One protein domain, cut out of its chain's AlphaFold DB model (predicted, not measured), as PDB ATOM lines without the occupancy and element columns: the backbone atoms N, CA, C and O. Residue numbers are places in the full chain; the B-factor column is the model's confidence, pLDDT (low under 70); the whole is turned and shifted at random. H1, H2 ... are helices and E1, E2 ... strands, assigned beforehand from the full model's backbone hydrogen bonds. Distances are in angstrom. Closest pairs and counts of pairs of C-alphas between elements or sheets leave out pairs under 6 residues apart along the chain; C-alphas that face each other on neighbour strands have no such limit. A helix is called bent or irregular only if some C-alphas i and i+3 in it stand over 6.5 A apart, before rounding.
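This is residues 4 to 129 of the 379 residues of the protein "Hypothetical protein" of Oppiella nova (UniProt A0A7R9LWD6). A small wall of three parallel strands has two helices, H1 and H2, over one face, and at the far end from H1 a long bent helix, H4, folds back on itself as a V whose longer arm, H4b, crosses H3. H3 sits between the two parts, grazing the sheet and packing on H4b. The printed part has 126 residues, with four named helices and three named strands in the order E1 H1 E2 H2 E3 H3 H4; the sheet's order is E1 E2 E3, parallel throughout, and the class is mostly helix. It is compact, with a radius of gyration of the C-alphas of 15.1 A and spans of 42 by 35 by 26 A.

Find C-alpha 4 at (38.070, -42.146, 2.880), where E1, residues 4 to 7, begins. Next come H1, residues 10 to 18, 12.4 A, then E2, residues 23 to 26, 10.0 A. H2, residues 40 to 51, runs 15.8 A and is only just irregular: C-alphas 42 and 45 are 6.8 A apart. E3, residues 56 to 59, spans 10.3 A, and H3, residues 66 to 74, begins at C-alpha 66 at (28.901, -19.111, 2.131). H4, residues 84 to 115, was assigned as one helix by its hydrogen bonds but is bent, with C-alphas 92 and 95 9.3 A apart; its arms are H4a, residues 84 to 92, 12.3 A, and H4b, residues 95 to 115, 30.3 A, ending at C-alpha 115 at (17.354, -15.092, 3.131).

Look first at the sheet: across the parallel neighbours E1 and E2, N 25 and O 4 are within hydrogen-bond range at 2.9 A, and across the parallel neighbours E2 and E3, N 26 and O 58 are within hydrogen-bond range at 2.8 A. Residues 58 to 59 of E3 also pair, parallel, with residues 79 to 80. E1, H1, E2 and E2, H2, E3 are strand-helix-strand units, parallel neighbour strands with a helix between, each with a right-handed crossover. The two helices make two layers with the sheet, on the same face: H1 is over E1 and E2 at a height of 9.2 A, H2 over E2 and E3 at 8.5 A. H1 and H2 touch at a steep tilt of 48 degrees, closest at the C-alphas of Ala 10 and Ile 47, 4.6 A. H3 only grazes the sheet, with residues 69 to 73. H3 touches H4b at a steep tilt of 60 degrees, closest at the C-alphas of Gly 66 and Leu 109, 4.1 A. H4a touches H4b at 46 degrees, a steep tilt, opposite ways, closest at the C-alphas of Gly 89 and Gly 97, 4.0 A. H4a and H4b are not on the sheet. In H1, H3, H4a and H4b every O i to N i+4 pair is within hydrogen-bond range; in H2 it is 6 of 8.

The two C-alphas farthest apart, those of Asn 18 and Asn 93, are 43.6 A apart. The printed part has no cut, and the link from E2 to H2, 13 residues, is long. Residues 116 to 129 hold no named element. The mean pLDDT of the printed part is 91.3, and residue 129 is under 70.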
ATOM      1  N   ILE A   4      37.443 -41.964   4.196       98.19
ATOM      2  CA  ILE A   4      38.070 -42.146   2.880       98.19
ATOM      3  C   ILE A   4      37.902 -40.870   2.058       98.19
ATOM      4  O   ILE A   4      36.791 -40.490   1.695       98.19
ATOM      5  N   LYS A   5      39.023 -40.195   1.784       98.38
ATOM      6  CA  LYS A   5      39.084 -38.927   1.049       98.38
ATOM      7  C   LYS A   5      39.605 -39.120  -0.360       98.38
ATOM      8  O   LYS A   5      40.612 -39.790  -0.556       98.38
ATOM      9  N   GLY A   6      38.981 -38.426  -1.305       96.81
ATOM     10  CA  GLY A   6      39.330 -38.527  -2.721       96.81
ATOM     11  C   GLY A   6      38.280 -39.264  -3.548       96.81
ATOM     12  O   GLY A   6      38.561 -39.624  -4.683       96.81
ATOM     13  N   VAL A   7      37.111 -39.534  -2.962       98.00
ATOM     14  CA  VAL A   7      36.025 -40.263  -3.618       98.00
ATOM     15  C   VAL A   7      35.285 -39.305  -4.545       98.00
ATOM     16  O   VAL A   7      34.951 -38.192  -4.142       98.00
ATOM     17  N   LEU A   8      35.064 -39.723  -5.788       97.25
ATOM     18  CA  LEU A   8      34.387 -38.931  -6.822       97.25
ATOM     19  C   LEU A   8      33.307 -39.726  -7.564       97.25
ATOM     20  O   LEU A   8      32.770 -39.210  -8.535       97.25
ATOM     21  N   THR A   9      33.024 -40.961  -7.134       97.31
ATOM     22  CA  THR A   9      32.017 -41.830  -7.748       97.31
ATOM     23  C   THR A   9      31.166 -42.537  -6.694       97.31
ATOM     24  O   THR A   9      31.646 -42.831  -5.589       97.31
ATOM     25  N   ALA A  10      29.917 -42.850  -7.045       97.81
ATOM     26  CA  ALA A  10      29.044 -43.699  -6.234       97.81
ATOM     27  C   ALA A  10      29.671 -45.084  -5.959       97.81
ATOM     28  O   ALA A  10      29.776 -45.479  -4.794       97.81
ATOM     29  N   GLU A  11      30.177 -45.782  -6.985       98.50
ATOM     30  CA  GLU A  11      30.854 -47.082  -6.840       98.50
ATOM     31  C   GLU A  11      31.971 -47.067  -5.785       98.50
ATOM     32  O   GLU A  11      31.996 -47.924  -4.895       98.50
ATOM     33  N   ASP A  12      32.879 -46.088  -5.843       98.38
ATOM     34  CA  ASP A  12      33.996 -46.003  -4.896       98.38
ATOM     35  C   ASP A  12      33.508 -45.711  -3.472       98.38
ATOM     36  O   ASP A  12      34.075 -46.222  -2.501       98.38
ATOM     37  N   SER A  13      32.432 -44.929  -3.330       98.56
ATOM     38  CA  SER A  13      31.825 -44.653  -2.026       98.56
ATOM     39  C   SER A  13      31.262 -45.925  -1.385       98.56
ATOM     40  O   SER A  13      31.543 -46.208  -0.216       98.56
ATOM     41  N   ARG A  14      30.564 -46.763  -2.163       98.62
ATOM     42  CA  ARG A  14      30.038 -48.052  -1.705       98.62
ATOM     43  C   ARG A  14      31.157 -49.030  -1.363       98.62
ATOM     44  O   ARG A  14      31.091 -49.694  -0.328       98.62
ATOM     45  N   LEU A  15      32.204 -49.109  -2.186       98.69
ATOM     46  CA  LEU A  15      33.375 -49.944  -1.895       98.69
ATOM     47  C   LEU A  15      34.057 -49.529  -0.586       98.69
ATOM     48  O   LEU A  15      34.400 -50.391   0.222       98.69
ATOM     49  N   ALA A  16      34.209 -48.225  -0.350       98.44
ATOM     50  CA  ALA A  16      34.783 -47.696   0.880       98.44
ATOM     51  C   ALA A  16      33.938 -48.048   2.115       98.44
ATOM     52  O   ALA A  16      34.487 -48.529   3.109       98.44
ATOM     53  N   VAL A  17      32.615 -47.879   2.052       98.38
ATOM     54  CA  VAL A  17      31.710 -48.256   3.154       98.38
ATOM     55  C   VAL A  17      31.749 -49.764   3.416       98.38
ATOM     56  O   VAL A  17      31.918 -50.182   4.560       98.38
ATOM     57  N   ASN A  18      31.724 -50.597   2.370       98.50
ATOM     58  CA  ASN A  18      31.846 -52.055   2.503       98.50
ATOM     59  C   ASN A  18      33.185 -52.490   3.126       98.50
ATOM     60  O   ASN A  18      33.259 -53.534   3.773       98.50
ATOM     61  N   ALA A  19      34.243 -51.696   2.940       98.31
ATOM     62  CA  ALA A  19      35.549 -51.907   3.558       98.31
ATOM     63  C   ALA A  19      35.633 -51.402   5.016       98.31
ATOM     64  O   ALA A  19      36.683 -51.543   5.646       98.31
ATOM     65  N   GLY A  20      34.549 -50.843   5.563       98.12
ATOM     66  CA  GLY A  20      34.463 -50.363   6.942       98.12
ATOM     67  C   GLY A  20      34.818 -48.887   7.128       98.12
ATOM     68  O   GLY A  20      35.246 -48.510   8.217       98.12
ATOM     69  N   ALA A  21      34.688 -48.051   6.092       98.25
ATOM     70  CA  ALA A  21      34.803 -46.602   6.251       98.25
ATOM     71  C   ALA A  21      33.657 -46.048   7.116       98.25
ATOM     72  O   ALA A  21      32.494 -46.359   6.883       98.25
ATOM     73  N   ASP A  22      33.985 -45.177   8.073       98.19
ATOM     74  CA  ASP A  22      33.008 -44.504   8.937       98.19
ATOM     75  C   ASP A  22      32.406 -43.246   8.279       98.19
ATOM     76  O   ASP A  22      31.388 -42.734   8.739       98.19
ATOM     77  N   ALA A  23      33.056 -42.712   7.238       98.25
ATOM     78  CA  ALA A  23      32.571 -41.584   6.445       98.25
ATOM     79  C   ALA A  23      33.253 -41.515   5.072       98.25
ATOM     80  O   ALA A  23      34.395 -41.963   4.894       98.25
ATOM     81  N   ILE A  24      32.574 -40.870   4.124       98.69
ATOM     82  CA  ILE A  24      33.092 -40.580   2.784       98.69
ATOM     83  C   ILE A  24      33.424 -39.100   2.667       98.69
ATOM     84  O   ILE A  24      32.706 -38.245   3.171       98.69
ATOM     85  N   PHE A  25      34.528 -38.783   1.996       98.38
ATOM     86  CA  PHE A  25      34.966 -37.412   1.782       98.38
ATOM     87  C   PHE A  25      35.182 -37.165   0.285       98.38
ATOM     88  O   PHE A  25      36.219 -37.516  -0.297       98.38
ATOM     89  N   VAL A  26      34.187 -36.501  -0.308       98.44
ATOM     90  CA  VAL A  26      34.139 -36.098  -1.713       98.44
ATOM     91  C   VAL A  26      35.205 -35.045  -1.982       98.44
ATOM     92  O   VAL A  26      35.201 -33.963  -1.388       98.44
ATOM     93  N   SER A  27      36.179 -35.382  -2.826       97.25
ATOM     94  CA  SER A  27      37.349 -34.532  -3.047       97.25
ATOM     95  C   SER A  27      38.089 -34.894  -4.328       97.25
ATOM     96  O   SER A  27      38.429 -36.048  -4.538       97.25
ATOM     97  N   ASN A  28      38.479 -33.895  -5.119       93.25
ATOM     98  CA  ASN A  28      39.486 -34.033  -6.183       93.25
ATOM     99  C   ASN A  28      40.839 -33.414  -5.772       93.25
ATOM    100  O   ASN A  28      41.655 -32.997  -6.599       93.25
ATOM    101  N   HIS A  29      41.065 -33.294  -4.458       92.75
ATOM    102  CA  HIS A  29      42.251 -32.679  -3.862       92.75
ATOM    103  C   HIS A  29      42.466 -31.214  -4.293       92.75
ATOM    104  O   HIS A  29      43.596 -30.734  -4.406       92.75
ATOM    105  N   GLY A  30      41.372 -30.493  -4.553       84.00
ATOM    106  CA  GLY A  30      41.404 -29.111  -5.023       84.00
ATOM    107  C   GLY A  30      41.877 -28.960  -6.470       84.00
ATOM    108  O   GLY A  30      42.462 -27.917  -6.780       84.00
ATOM    109  N   GLY A  31      41.641 -29.978  -7.306       87.25
ATOM    110  CA  GLY A  31      42.015 -30.026  -8.723       87.25
ATOM    111  C   GLY A  31      43.509 -30.254  -8.953       87.25
ATOM    112  O   GLY A  31      44.098 -29.628  -9.825       87.25
ATOM    113  N   ARG A  32      44.163 -31.059  -8.104       86.06
ATOM    114  CA  ARG A  32      45.638 -31.198  -8.085       86.06
ATOM    115  C   ARG A  32      46.157 -32.590  -8.433       86.06
ATOM    116  O   ARG A  32      47.370 -32.774  -8.432       86.06
ATOM    117  N   GLN A  33      45.271 -33.562  -8.626       85.38
ATOM    118  CA  GLN A  33      45.657 -34.959  -8.840       85.38
ATOM    119  C   GLN A  33      45.401 -35.375 -10.285       85.38
ATOM    120  O   GLN A  33      46.336 -35.410 -11.077       85.38
ATOM    121  N   LEU A  34      44.144 -35.646 -10.633       87.81
ATOM    122  CA  LEU A  34      43.750 -36.031 -11.984       87.81
ATOM    123  C   LEU A  34      43.103 -34.838 -12.690       87.81
ATOM    124  O   LEU A  34      42.111 -34.303 -12.201       87.81
ATOM    125  N   ASP A  35      43.671 -34.429 -13.821       87.69
ATOM    126  CA  ASP A  35      43.061 -33.409 -14.672       87.69
ATOM    127  C   ASP A  35      41.871 -33.993 -15.447       87.69
ATOM    128  O   ASP A  35      41.862 -35.179 -15.780       87.69
ATOM    129  N   GLY A  36      40.846 -33.176 -15.685       83.06
ATOM    130  CA  GLY A  36      39.572 -33.632 -16.256       83.06
ATOM    131  C   GLY A  36      38.687 -34.455 -15.306       83.06
ATOM    132  O   GLY A  36      37.665 -34.983 -15.736       83.06
ATOM    133  N   SER A  37      39.043 -34.575 -14.018       84.94
ATOM    134  CA  SER A  37      38.140 -35.137 -13.002       84.94
ATOM    135  C   SER A  37      36.907 -34.240 -12.807       84.94
ATOM    136  O   SER A  37      37.071 -33.016 -12.875       84.94
ATOM    137  N   PRO A  38      35.726 -34.793 -12.473       84.56
ATOM    138  CA  PRO A  38      34.523 -33.995 -12.246       84.56
ATOM    139  C   PRO A  38      34.704 -32.972 -11.116       84.56
ATOM    140  O   PRO A  38      35.560 -33.116 -10.226       84.56
ATOM    141  N   ALA A  39      33.869 -31.930 -11.129       88.56
ATOM    142  CA  ALA A  39      33.783 -31.023  -9.996       88.56
ATOM    143  C   ALA A  39      33.208 -31.773  -8.785       88.56
ATOM    144  O   ALA A  39      32.262 -32.549  -8.896       88.56
ATOM    145  N   THR A  40      33.748 -31.526  -7.591       90.56
ATOM    146  CA  THR A  40      33.306 -32.231  -6.373       90.56
ATOM    147  C   THR A  40      31.846 -31.950  -6.025       90.56
ATOM    148  O   THR A  40      31.180 -32.825  -5.485       90.56
ATOM    149  N   MET A  41      31.336 -30.764  -6.373       90.44
ATOM    150  CA  MET A  41      29.923 -30.410  -6.209       90.44
ATOM    151  C   MET A  41      29.003 -31.224  -7.132       90.44
ATOM    152  O   MET A  41      27.873 -31.507  -6.753       90.44
ATOM    153  N   GLU A  42      29.483 -31.627  -8.312       88.06
ATOM    154  CA  GLU A  42      28.726 -32.454  -9.265       88.06
ATOM    155  C   GLU A  42      28.740 -33.934  -8.868       88.06
ATOM    156  O   GLU A  42      27.747 -34.623  -9.059       88.06
ATOM    157  N   ALA A  43      29.835 -34.414  -8.269       92.44
ATOM    158  CA  ALA A  43      29.936 -35.786  -7.760       92.44
ATOM    159  C   ALA A  43      29.166 -36.005  -6.442       92.44
ATOM    160  O   ALA A  43      28.827 -37.131  -6.082       92.44
ATOM    161  N   LEU A  44      28.903 -34.937  -5.680       96.06
ATOM    162  CA  LEU A  44      28.287 -35.035  -4.357       96.06
ATOM    163  C   LEU A  44      26.905 -35.726  -4.359       96.06
ATOM    164  O   LEU A  44      26.722 -36.619  -3.529       96.06
ATOM    165  N   PRO A  45      25.940 -35.374  -5.238       93.81
ATOM    166  CA  PRO A  45      24.580 -35.904  -5.148       93.81
ATOM    167  C   PRO A  45      24.506 -37.421  -5.343       93.81
ATOM    168  O   PRO A  45      23.775 -38.088  -4.612       93.81
ATOM    169  N   GLU A  46      25.277 -37.982  -6.281       94.50
ATOM    170  CA  GLU A  46      25.286 -39.433  -6.514       94.50
ATOM    171  C   GLU A  46      25.900 -40.207  -5.338       94.50
ATOM    172  O   GLU A  46      25.374 -41.242  -4.934       94.50
ATOM    173  N   ILE A  47      26.952 -39.669  -4.713       98.12
ATOM    174  CA  ILE A  47      27.592 -40.272  -3.539       98.12
ATOM    175  C   ILE A  47      26.655 -40.214  -2.328       98.12
ATOM    176  O   ILE A  47      26.509 -41.193  -1.595       98.12
ATOM    177  N   VAL A  48      25.983 -39.080  -2.112       97.44
ATOM    178  CA  VAL A  48      24.987 -38.935  -1.041       97.44
ATOM    179  C   VAL A  48      23.817 -39.895  -1.253       97.44
ATOM    180  O   VAL A  48      23.365 -40.515  -0.289       97.44
ATOM    181  N   ALA A  49      23.345 -40.061  -2.492       95.69
ATOM    182  CA  ALA A  49      22.293 -41.020  -2.814       95.69
ATOM    183  C   ALA A  49      22.710 -42.469  -2.502       95.69
ATOM    184  O   ALA A  49      21.895 -43.233  -1.985       95.69
ATOM    185  N   GLU A  50      23.972 -42.822  -2.764       98.25
ATOM    186  CA  GLU A  50      24.499 -44.176  -2.573       98.25
ATOM    187  C   GLU A  50      24.764 -44.527  -1.100       98.25
ATOM    188  O   GLU A  50      24.394 -45.614  -0.652       98.25
ATOM    189  N   VAL A  51      25.387 -43.633  -0.319       98.31
ATOM    190  CA  VAL A  51      25.841 -43.955   1.055       98.31
ATOM    191  C   VAL A  51      25.377 -42.993   2.149       98.31
ATOM    192  O   VAL A  51      25.532 -43.306   3.331       98.31
ATOM    193  N   GLY A  52      24.775 -41.849   1.813       94.12
ATOM    194  CA  GLY A  52      24.478 -40.769   2.768       94.12
ATOM    195  C   GLY A  52      23.433 -41.104   3.840       94.12
ATOM    196  O   GLY A  52      23.244 -40.340   4.783       94.12
ATOM    197  N   ARG A  53      22.748 -42.250   3.722       95.88
ATOM    198  CA  ARG A  53      21.860 -42.790   4.770       95.88
ATOM    199  C   ARG A  53      22.583 -43.670   5.792       95.88
ATOM    200  O   ARG A  53      22.006 -43.959   6.836       95.88
ATOM    201  N   GLU A  54      23.786 -44.136   5.469       97.25
ATOM    202  CA  GLU A  54      24.559 -45.097   6.261       97.25
ATOM    203  C   GLU A  54      25.736 -44.426   6.974       97.25
ATOM    204  O   GLU A  54      25.970 -44.691   8.152       97.25
ATOM    205  N   VAL A  55      26.442 -43.528   6.280       98.00
ATOM    206  CA  VAL A  55      27.615 -42.816   6.801       98.00
ATOM    207  C   VAL A  55      27.546 -41.322   6.494       98.00
ATOM    208  O   VAL A  55      26.875 -40.897   5.553       98.00
ATOM    209  N   ASP A  56      28.273 -40.519   7.272       98.00
ATOM    210  CA  ASP A  56      28.420 -39.092   6.980       98.00
ATOM    211  C   ASP A  56      29.198 -38.888   5.665       98.00
ATOM    212  O   ASP A  56      30.175 -39.590   5.372       98.00
ATOM    213  N   VAL A  57      28.787 -37.883   4.887       98.50
ATOM    214  CA  VAL A  57      29.455 -37.475   3.644       98.50
ATOM    215  C   VAL A  57      29.996 -36.057   3.801       98.50
ATOM    216  O   VAL A  57      29.257 -35.127   4.111       98.50
ATOM    217  N   TYR A  58      31.291 -35.873   3.589       98.44
ATOM    218  CA  TYR A  58      31.982 -34.583   3.637       98.44
ATOM    219  C   TYR A  58      32.367 -34.111   2.236       98.44
ATOM    220  O   TYR A  58      32.538 -34.931   1.337       98.44
ATOM    221  N   LEU A  59      32.586 -32.804   2.064       98.00
ATOM    222  CA  LEU A  59      33.022 -32.227   0.787       98.00
ATOM    223  C   LEU A  59      34.188 -31.238   0.947       98.00
ATOM    224  O   LEU A  59      34.202 -30.412   1.855       98.00
ATOM    225  N   ASP A  60      35.151 -31.276   0.022       94.44
ATOM    226  CA  ASP A  60      36.055 -30.156  -0.274       94.44
ATOM    227  C   ASP A  60      36.142 -29.900  -1.783       94.44
ATOM    228  O   ASP A  60      35.470 -30.537  -2.590       94.44
ATOM    229  N   GLY A  61      37.003 -28.958  -2.166       84.62
ATOM    230  CA  GLY A  61      37.242 -28.617  -3.563       84.62
ATOM    231  C   GLY A  61      36.375 -27.438  -3.979       84.62
ATOM    232  O   GLY A  61      35.161 -27.463  -3.881       84.62
ATOM    233  N   GLY A  62      37.017 -26.348  -4.394       82.75
ATOM    234  CA  GLY A  62      36.301 -25.201  -4.959       82.75
ATOM    235  C   GLY A  62      35.525 -24.290  -3.997       82.75
ATOM    236  O   GLY A  62      35.286 -23.172  -4.405       82.75
ATOM    237  N   VAL A  63      35.233 -24.664  -2.743       89.44
ATOM    238  CA  VAL A  63      34.431 -23.831  -1.804       89.44
ATOM    239  C   VAL A  63      35.067 -22.459  -1.525       89.44
ATOM    240  O   VAL A  63      36.144 -22.395  -0.916       89.44
ATOM    241  N   ARG A  64      34.441 -21.359  -1.959       85.25
ATOM    242  CA  ARG A  64      34.943 -19.980  -1.789       85.25
ATOM    243  C   ARG A  64      33.982 -19.028  -1.095       85.25
ATOM    244  O   ARG A  64      34.472 -18.023  -0.593       85.25
ATOM    245  N   SER A  65      32.697 -19.346  -1.033       86.88
ATOM    246  CA  SER A  65      31.682 -18.493  -0.412       86.88
ATOM    247  C   SER A  65      30.771 -19.271   0.535       86.88
ATOM    248  O   SER A  65      30.685 -20.500   0.478       86.88
ATOM    249  N   GLY A  66      30.011 -18.549   1.360       83.38
ATOM    250  CA  GLY A  66      28.901 -19.111   2.131       83.38
ATOM    251  C   GLY A  66      27.821 -19.757   1.254       83.38
ATOM    252  O   GLY A  66      27.185 -20.718   1.683       83.38
ATOM    253  N   SER A  67      27.652 -19.311   0.001       86.81
ATOM    254  CA  SER A  67      26.714 -19.934  -0.945       86.81
ATOM    255  C   SER A  67      27.170 -21.313  -1.403       86.81
ATOM    256  O   SER A  67      26.338 -22.210  -1.537       86.81
ATOM    257  N   ASP A  68      28.475 -21.523  -1.577       89.94
ATOM    258  CA  ASP A  68      29.022 -22.851  -1.856       89.94
ATOM    259  C   ASP A  68      28.806 -23.793  -0.667       89.94
ATOM    260  O   ASP A  68      28.440 -24.955  -0.855       89.94
ATOM    261  N   VAL A  69      28.987 -23.284   0.561       93.06
ATOM    262  CA  VAL A  69      28.701 -24.040   1.790       93.06
ATOM    263  C   VAL A  69      27.232 -24.448   1.834       93.06
ATOM    264  O   VAL A  69      26.929 -25.628   1.991       93.06
ATOM    265  N   PHE A  70      26.322 -23.491   1.644       93.69
ATOM    266  CA  PHE A  70      24.882 -23.731   1.661       93.69
ATOM    267  C   PHE A  70      24.458 -24.770   0.612       93.69
ATOM    268  O   PHE A  70      23.728 -25.703   0.939       93.69
ATOM    269  N   LYS A  71      24.962 -24.667  -0.627       90.81
ATOM    270  CA  LYS A  71      24.675 -25.632  -1.705       90.81
ATOM    271  C   LYS A  71      25.162 -27.035  -1.358       90.81
ATOM    272  O   LYS A  71      24.404 -27.984  -1.510       90.81
ATOM    273  N   ALA A  72      26.386 -27.182  -0.852       94.06
ATOM    274  CA  ALA A  72      26.897 -28.492  -0.457       94.06
ATOM    275  C   ALA A  72      26.057 -29.123   0.668       94.06
ATOM    276  O   ALA A  72      25.749 -30.311   0.608       94.06
ATOM    277  N   LEU A  73      25.650 -28.327   1.665       95.06
ATOM    278  CA  LEU A  73      24.760 -28.782   2.738       95.06
ATOM    279  C   LEU A  73      23.388 -29.203   2.189       95.06
ATOM    280  O   LEU A  73      22.894 -30.274   2.534       95.06
ATOM    281  N   ALA A  74      22.802 -28.412   1.286       93.38
ATOM    282  CA  ALA A  74      21.532 -28.725   0.630       93.38
ATOM    283  C   ALA A  74      21.596 -30.010  -0.208       93.38
ATOM    284  O   ALA A  74      20.634 -30.778  -0.230       93.38
ATOM    285  N   LEU A  75      22.739 -30.276  -0.843       93.31
ATOM    286  CA  LEU A  75      23.011 -31.510  -1.587       93.31
ATOM    287  C   LEU A  75      23.359 -32.706  -0.683       93.31
ATOM    288  O   LEU A  75      23.616 -33.796  -1.185       93.31
ATOM    289  N   GLY A  76      23.337 -32.528   0.641       93.56
ATOM    290  CA  GLY A  76      23.453 -33.605   1.624       93.56
ATOM    291  C   GLY A  76      24.854 -33.827   2.190       93.56
ATOM    292  O   GLY A  76      25.073 -34.822   2.880       93.56
ATOM    293  N   ALA A  77      25.801 -32.912   1.962       97.19
ATOM    294  CA  ALA A  77      27.045 -32.931   2.721       97.19
ATOM    295  C   ALA A  77      26.769 -32.624   4.205       97.19
ATOM    296  O   ALA A  77      26.042 -31.696   4.551       97.19
ATOM    297  N   LYS A  78      27.414 -33.369   5.100       96.38
ATOM    298  CA  LYS A  78      27.404 -33.140   6.548       96.38
ATOM    299  C   LYS A  78      28.228 -31.917   6.947       96.38
ATOM    300  O   LYS A  78      27.887 -31.216   7.897       96.38
ATOM    301  N   ALA A  79      29.346 -31.711   6.254       95.44
ATOM    302  CA  ALA A  79      30.268 -30.605   6.467       95.44
ATOM    303  C   ALA A  79      31.099 -30.342   5.205       95.44
ATOM    304  O   ALA A  79      31.370 -31.252   4.416       95.44
ATOM    305  N   VAL A  80      31.554 -29.097   5.069       94.75
ATOM    306  CA  VAL A  80      32.475 -28.666   4.015       94.75
ATOM    307  C   VAL A  80      33.831 -28.290   4.594       94.75
ATOM    308  O   VAL A  80      33.931 -27.778   5.708       94.75
ATOM    309  N   PHE A  81      34.885 -28.512   3.817       96.44
ATOM    310  CA  PHE A  81      36.260 -28.238   4.210       96.44
ATOM    311  C   PHE A  81      36.898 -27.231   3.254       96.44
ATOM    312  O   PHE A  81      36.798 -27.332   2.029       96.44
ATOM    313  N   VAL A  82      37.602 -26.254   3.828       91.25
ATOM    314  CA  VAL A  82      38.182 -25.126   3.094       91.25
ATOM    315  C   VAL A  82      39.702 -25.175   3.193       91.25
ATOM    316  O   VAL A  82      40.267 -25.196   4.280       91.25
ATOM    317  N   GLY A  83      40.369 -25.205   2.035       89.50
ATOM    318  CA  GLY A  83      41.831 -25.272   1.933       89.50
ATOM    319  C   GLY A  83      42.462 -23.923   1.589       89.50
ATOM    320  O   GLY A  83      42.842 -23.154   2.464       89.50
ATOM    321  N   ARG A  84      42.568 -23.622   0.284       88.81
ATOM    322  CA  ARG A  84      43.279 -22.436  -0.240       88.81
ATOM    323  C   ARG A  84      42.914 -21.104   0.446       88.81
ATOM    324  O   ARG A  84      43.856 -20.415   0.823       88.81
ATOM    325  N   PRO A  85      41.629 -20.753   0.664       89.62
ATOM    326  CA  PRO A  85      41.274 -19.513   1.359       89.62
ATOM    327  C   PRO A  85      41.901 -19.392   2.750       89.62
ATOM    328  O   PRO A  85      42.435 -18.342   3.089       89.62
ATOM    329  N   VAL A  86      41.925 -20.482   3.522       85.31
ATOM    330  CA  VAL A  86      42.545 -20.509   4.855       85.31
ATOM    331  C   VAL A  86      44.054 -20.274   4.755       85.31
ATOM    332  O   VAL A  86      44.603 -19.491   5.524       85.31
ATOM    333  N   CYS A  87      44.731 -20.876   3.771       83.19
ATOM    334  CA  CYS A  87      46.154 -20.618   3.530       83.19
ATOM    335  C   CYS A  87      46.425 -19.159   3.127       83.19
ATOM    336  O   CYS A  87      47.435 -18.596   3.536       83.19
ATOM    337  N   TRP A  88      45.544 -18.539   2.337       92.19
ATOM    338  CA  TRP A  88      45.676 -17.128   1.961       92.19
ATOM    339  C   TRP A  88      45.495 -16.205   3.164       92.19
ATOM    340  O   TRP A  88      46.315 -15.312   3.361       92.19
ATOM    341  N   GLY A  89      44.497 -16.472   4.012       84.62
ATOM    342  CA  GLY A  89      44.329 -15.772   5.285       84.62
ATOM    343  C   GLY A  89      45.562 -15.909   6.179       84.62
ATOM    344  O   GLY A  89      46.051 -14.918   6.717       84.62
ATOM    345  N   LEU A  90      46.128 -17.117   6.264       85.25
ATOM    346  CA  LEU A  90      47.346 -17.372   7.034       85.25
ATOM    347  C   LEU A  90      48.539 -16.539   6.544       85.25
ATOM    348  O   LEU A  90      49.278 -15.997   7.360       85.25
ATOM    349  N   VAL A  91      48.728 -16.431   5.226       92.00
ATOM    350  CA  VAL A  91      49.803 -15.615   4.638       92.00
ATOM    351  C   VAL A  91      49.544 -14.121   4.836       92.00
ATOM    352  O   VAL A  91      50.487 -13.376   5.077       92.00
ATOM    353  N   TYR A  92      48.284 -13.688   4.754       90.94
ATOM    354  CA  TYR A  92      47.902 -12.286   4.909       90.94
ATOM    355  C   TYR A  92      48.155 -11.760   6.326       90.94
ATOM    356  O   TYR A  92      48.757 -10.700   6.480       90.94
ATOM    357  N   ASN A  93      47.697 -12.480   7.358       91.88
ATOM    358  CA  ASN A  93      47.793 -11.996   8.738       91.88
ATOM    359  C   ASN A  93      47.813 -13.123   9.789       91.88
ATOM    360  O   ASN A  93      47.133 -13.056  10.815       91.88
ATOM    361  N   GLY A  94      48.541 -14.209   9.526       89.12
ATOM    362  CA  GLY A  94      48.701 -15.300  10.486       89.12
ATOM    363  C   GLY A  94      47.361 -15.894  10.944       89.12
ATOM    364  O   GLY A  94      46.442 -16.099  10.150       89.12
ATOM    365  N   SER A  95      47.234 -16.172  12.243       92.12
ATOM    366  CA  SER A  95      45.994 -16.703  12.825       92.12
ATOM    367  C   SER A  95      44.797 -15.767  12.659       92.12
ATOM    368  O   SER A  95      43.676 -16.244  12.483       92.12
ATOM    369  N   ASP A  96      45.018 -14.452  12.679       91.38
ATOM    370  CA  ASP A  96      43.944 -13.463  12.560       91.38
ATOM    371  C   ASP A  96      43.386 -13.422  11.139       91.38
ATOM    372  O   ASP A  96      42.179 -13.294  10.951       91.38
ATOM    373  N   GLY A  97      44.237 -13.617  10.130       89.19
ATOM    374  CA  GLY A  97      43.784 -13.755   8.749       89.19
ATOM    375  C   GLY A  97      43.032 -15.067   8.499       89.19
ATOM    376  O   GLY A  97      42.035 -15.068   7.779       89.19
ATOM    377  N   VAL A  98      43.430 -16.176   9.140       84.69
ATOM    378  CA  VAL A  98      42.634 -17.422   9.131       84.69
ATOM    379  C   VAL A  98      41.254 -17.182   9.739       84.69
ATOM    380  O   VAL A  98      40.246 -17.559   9.140       84.69
ATOM    381  N   LYS A  99      41.201 -16.528  10.905       90.06
ATOM    382  CA  LYS A  99      39.943 -16.179  11.566       90.06
ATOM    383  C   LYS A  99      39.070 -15.297  10.672       90.06
ATOM    384  O   LYS A  99      37.897 -15.603  10.512       90.06
ATOM    385  N   ALA A 100      39.642 -14.275  10.036       90.25
ATOM    386  CA  ALA A 100      38.910 -13.388   9.135       90.25
ATOM    387  C   ALA A 100      38.256 -14.148   7.969       90.25
ATOM    388  O   ALA A 100      37.093 -13.909   7.662       90.25
ATOM    389  N   VAL A 101      38.963 -15.103   7.356       88.94
ATOM    390  CA  VAL A 101      38.403 -15.945   6.281       88.94
ATOM    391  C   VAL A 101      37.241 -16.803   6.783       88.94
ATOM    392  O   VAL A 101      36.217 -16.899   6.109       88.94
ATOM    393  N   LEU A 102      37.375 -17.418   7.961       89.94
ATOM    394  CA  LEU A 102      36.301 -18.223   8.550       89.94
ATOM    395  C   LEU A 102      35.093 -17.362   8.950       89.94
ATOM    396  O   LEU A 102      33.961 -17.773   8.711       89.94
ATOM    397  N   ASP A 103      35.325 -16.161   9.486       93.38
ATOM    398  CA  ASP A 103      34.274 -15.203   9.845       93.38
ATOM    399  C   ASP A 103      33.518 -14.702   8.602       93.38
ATOM    400  O   ASP A 103      32.302 -14.519   8.665       93.38
ATOM    401  N   ILE A 104      34.203 -14.498   7.467       93.69
ATOM    402  CA  ILE A 104      33.566 -14.151   6.184       93.69
ATOM    403  C   ILE A 104      32.636 -15.281   5.737       93.69
ATOM    404  O   ILE A 104      31.453 -15.041   5.519       93.69
ATOM    405  N   LEU A 105      33.139 -16.518   5.673       88.50
ATOM    406  CA  LEU A 105      32.334 -17.674   5.260       88.50
ATOM    407  C   LEU A 105      31.136 -17.907   6.185       88.50
ATOM    408  O   LEU A 105      30.048 -18.230   5.711       88.50
ATOM    409  N   TYR A 106      31.328 -17.723   7.494       92.31
ATOM    410  CA  TYR A 106      30.254 -17.812   8.477       92.31
ATOM    411  C   TYR A 106      29.172 -16.761   8.217       92.31
ATOM    412  O   TYR A 106      28.001 -17.112   8.127       92.31
ATOM    413  N   LYS A 107      29.551 -15.486   8.057       90.56
ATOM    414  CA  LYS A 107      28.600 -14.391   7.809       90.56
ATOM    415  C   LYS A 107      27.863 -14.556   6.487       90.56
ATOM    416  O   LYS A 107      26.670 -14.298   6.416       90.56
ATOM    417  N   GLU A 108      28.556 -14.993   5.442       92.75
ATOM    418  CA  GLU A 108      27.919 -15.273   4.157       92.75
ATOM    419  C   GLU A 108      26.917 -16.428   4.263       92.75
ATOM    420  O   GLU A 108      25.819 -16.326   3.722       92.75
ATOM    421  N   LEU A 109      27.258 -17.506   4.982       91.06
ATOM    422  CA  LEU A 109      26.330 -18.608   5.229       91.06
ATOM    423  C   LEU A 109      25.119 -18.147   6.054       91.06
ATOM    424  O   LEU A 109      23.995 -18.475   5.692       91.06
ATOM    425  N   ASP A 110      25.336 -17.369   7.116       88.31
ATOM    426  CA  ASP A 110      24.288 -16.811   7.983       88.31
ATOM    427  C   ASP A 110      23.317 -15.908   7.204       88.31
ATOM    428  O   ASP A 110      22.096 -16.062   7.294       88.31
ATOM    429  N   ASN A 111      23.853 -15.036   6.345       87.31
ATOM    430  CA  ASN A 111      23.054 -14.198   5.451       87.31
ATOM    431  C   ASN A 111      22.186 -15.050   4.516       87.31
ATOM    432  O   ASN A 111      20.993 -14.793   4.372       87.31
ATOM    433  N   ILE A 112      22.759 -16.087   3.903       84.94
ATOM    434  CA  ILE A 112      22.029 -16.945   2.961       84.94
ATOM    435  C   ILE A 112      20.985 -17.786   3.680       84.94
ATOM    436  O   ILE A 112      19.873 -17.913   3.186       84.94
ATOM    437  N   MET A 113      21.303 -18.328   4.853       86.81
ATOM    438  CA  MET A 113      20.342 -19.045   5.686       86.81
ATOM    439  C   MET A 113      19.171 -18.146   6.093       86.81
ATOM    440  O   MET A 113      18.025 -18.589   6.051       86.81
ATOM    441  N   THR A 114      19.445 -16.880   6.420       80.19
ATOM    442  CA  THR A 114      18.416 -15.881   6.737       80.19
ATOM    443  C   THR A 114      17.513 -15.619   5.536       80.19
ATOM    444  O   THR A 114      16.294 -15.718   5.661       80.19
ATOM    445  N   ILE A 115      18.102 -15.346   4.367       81.44
ATOM    446  CA  ILE A 115      17.354 -15.092   3.131       81.44
ATOM    447  C   ILE A 115      16.532 -16.327   2.753       81.44
ATOM    448  O   ILE A 115      15.334 -16.205   2.538       81.44
ATOM    449  N   ALA A 116      17.137 -17.519   2.769       77.62
ATOM    450  CA  ALA A 116      16.515 -18.797   2.415       77.62
ATOM    451  C   ALA A 116      15.460 -19.302   3.420       77.62
ATOM    452  O   ALA A 116      14.915 -20.388   3.230       77.62
ATOM    453  N   GLY A 117      15.191 -18.572   4.510       82.81
ATOM    454  CA  GLY A 117      14.241 -19.000   5.539       82.81
ATOM    455  C   GLY A 117      14.680 -20.260   6.297       82.81
ATOM    456  O   GLY A 117      13.844 -21.023   6.777       82.81
ATOM    457  N   CYS A 118      15.989 -20.494   6.406       85.62
ATOM    458  CA  CYS A 118      16.597 -21.651   7.060       85.62
ATOM    459  C   CYS A 118      17.149 -21.269   8.449       85.62
ATOM    460  O   CYS A 118      18.341 -20.997   8.575       85.62
ATOM    461  N   PRO A 119      16.349 -21.299   9.534       81.88
ATOM    462  CA  PRO A 119      16.806 -20.867  10.862       81.88
ATOM    463  C   PRO A 119      17.842 -21.807  11.500       81.88
ATOM    464  O   PRO A 119      18.427 -21.491  12.531       81.88
ATOM    465  N   THR A 120      18.036 -23.001  10.935       89.50
ATOM    466  CA  THR A 120      19.016 -23.986  11.402       89.50
ATOM    467  C   THR A 120      19.630 -24.706  10.208       89.50
ATOM    468  O   THR A 120      19.005 -24.798   9.155       89.50
ATOM    469  N   ILE A 121      20.815 -25.297  10.388       91.69
ATOM    470  CA  ILE A 121      21.450 -26.131   9.353       91.69
ATOM    471  C   ILE A 121      20.529 -27.281   8.916       91.69
ATOM    472  O   ILE A 121      20.485 -27.616   7.741       91.69
ATOM    473  N   GLY A 122      19.740 -27.849   9.837       86.19
ATOM    474  CA  GLY A 122      18.793 -28.924   9.521       86.19
ATOM    475  C   GLY A 122      17.585 -28.487   8.684       86.19
ATOM    476  O   GLY A 122      16.876 -29.346   8.172       86.19
ATOM    477  N   ALA A 123      17.345 -27.179   8.542       85.00
ATOM    478  CA  ALA A 123      16.332 -26.648   7.632       85.00
ATOM    479  C   ALA A 123      16.834 -26.571   6.181       85.00
ATOM    480  O   ALA A 123      16.023 -26.443   5.271       85.00
ATOM    481  N   ILE A 124      18.149 -26.684   5.958       87.50
ATOM    482  CA  ILE A 124      18.740 -26.701   4.623       87.50
ATOM    483  C   ILE A 124      18.477 -28.072   3.998       87.50
ATOM    484  O   ILE A 124      18.961 -29.102   4.463       87.50
ATOM    485  N   THR A 125      17.692 -28.081   2.930       85.81
ATOM    486  CA  THR A 125      17.293 -29.287   2.192       85.81
ATOM    487  C   THR A 125      17.569 -29.142   0.700       85.81
ATOM    488  O   THR A 125      17.728 -28.032   0.187       85.81
ATOM    489  N   GLN A 126      17.512 -30.259  -0.023       82.56
ATOM    490  CA  GLN A 126      17.692 -30.297  -1.474       82.56
ATOM    491  C   GLN A 126      16.686 -29.423  -2.249       82.56
ATOM    492  O   GLN A 126      16.986 -29.003  -3.360       82.56
ATOM    493  N   SER A 127      15.526 -29.066  -1.677       78.06
ATOM    494  CA  SER A 127      14.570 -28.161  -2.340       78.06
ATOM    495  C   SER A 127      15.083 -26.725  -2.494       78.06
ATOM    496  O   SER A 127      14.508 -25.961  -3.262       78.06
ATOM    497  N   HIS A 128      16.158 -26.353  -1.793       79.56
ATOM    498  CA  HIS A 128      16.833 -25.064  -1.975       79.56
ATOM    499  C   HIS A 128      17.834 -25.079  -3.141       79.56
ATOM    500  O   HIS A 128      18.435 -24.057  -3.467       79.56
ATOM    501  N   THR A 129      18.036 -26.236  -3.774       68.94
ATOM    502  CA  THR A 129      18.847 -26.383  -4.982       68.94
ATOM    503  C   THR A 129      17.949 -26.742  -6.153       68.94
ATOM    504  O   THR A 129      17.096 -27.616  -6.041       68.94
TER     505      THR A 129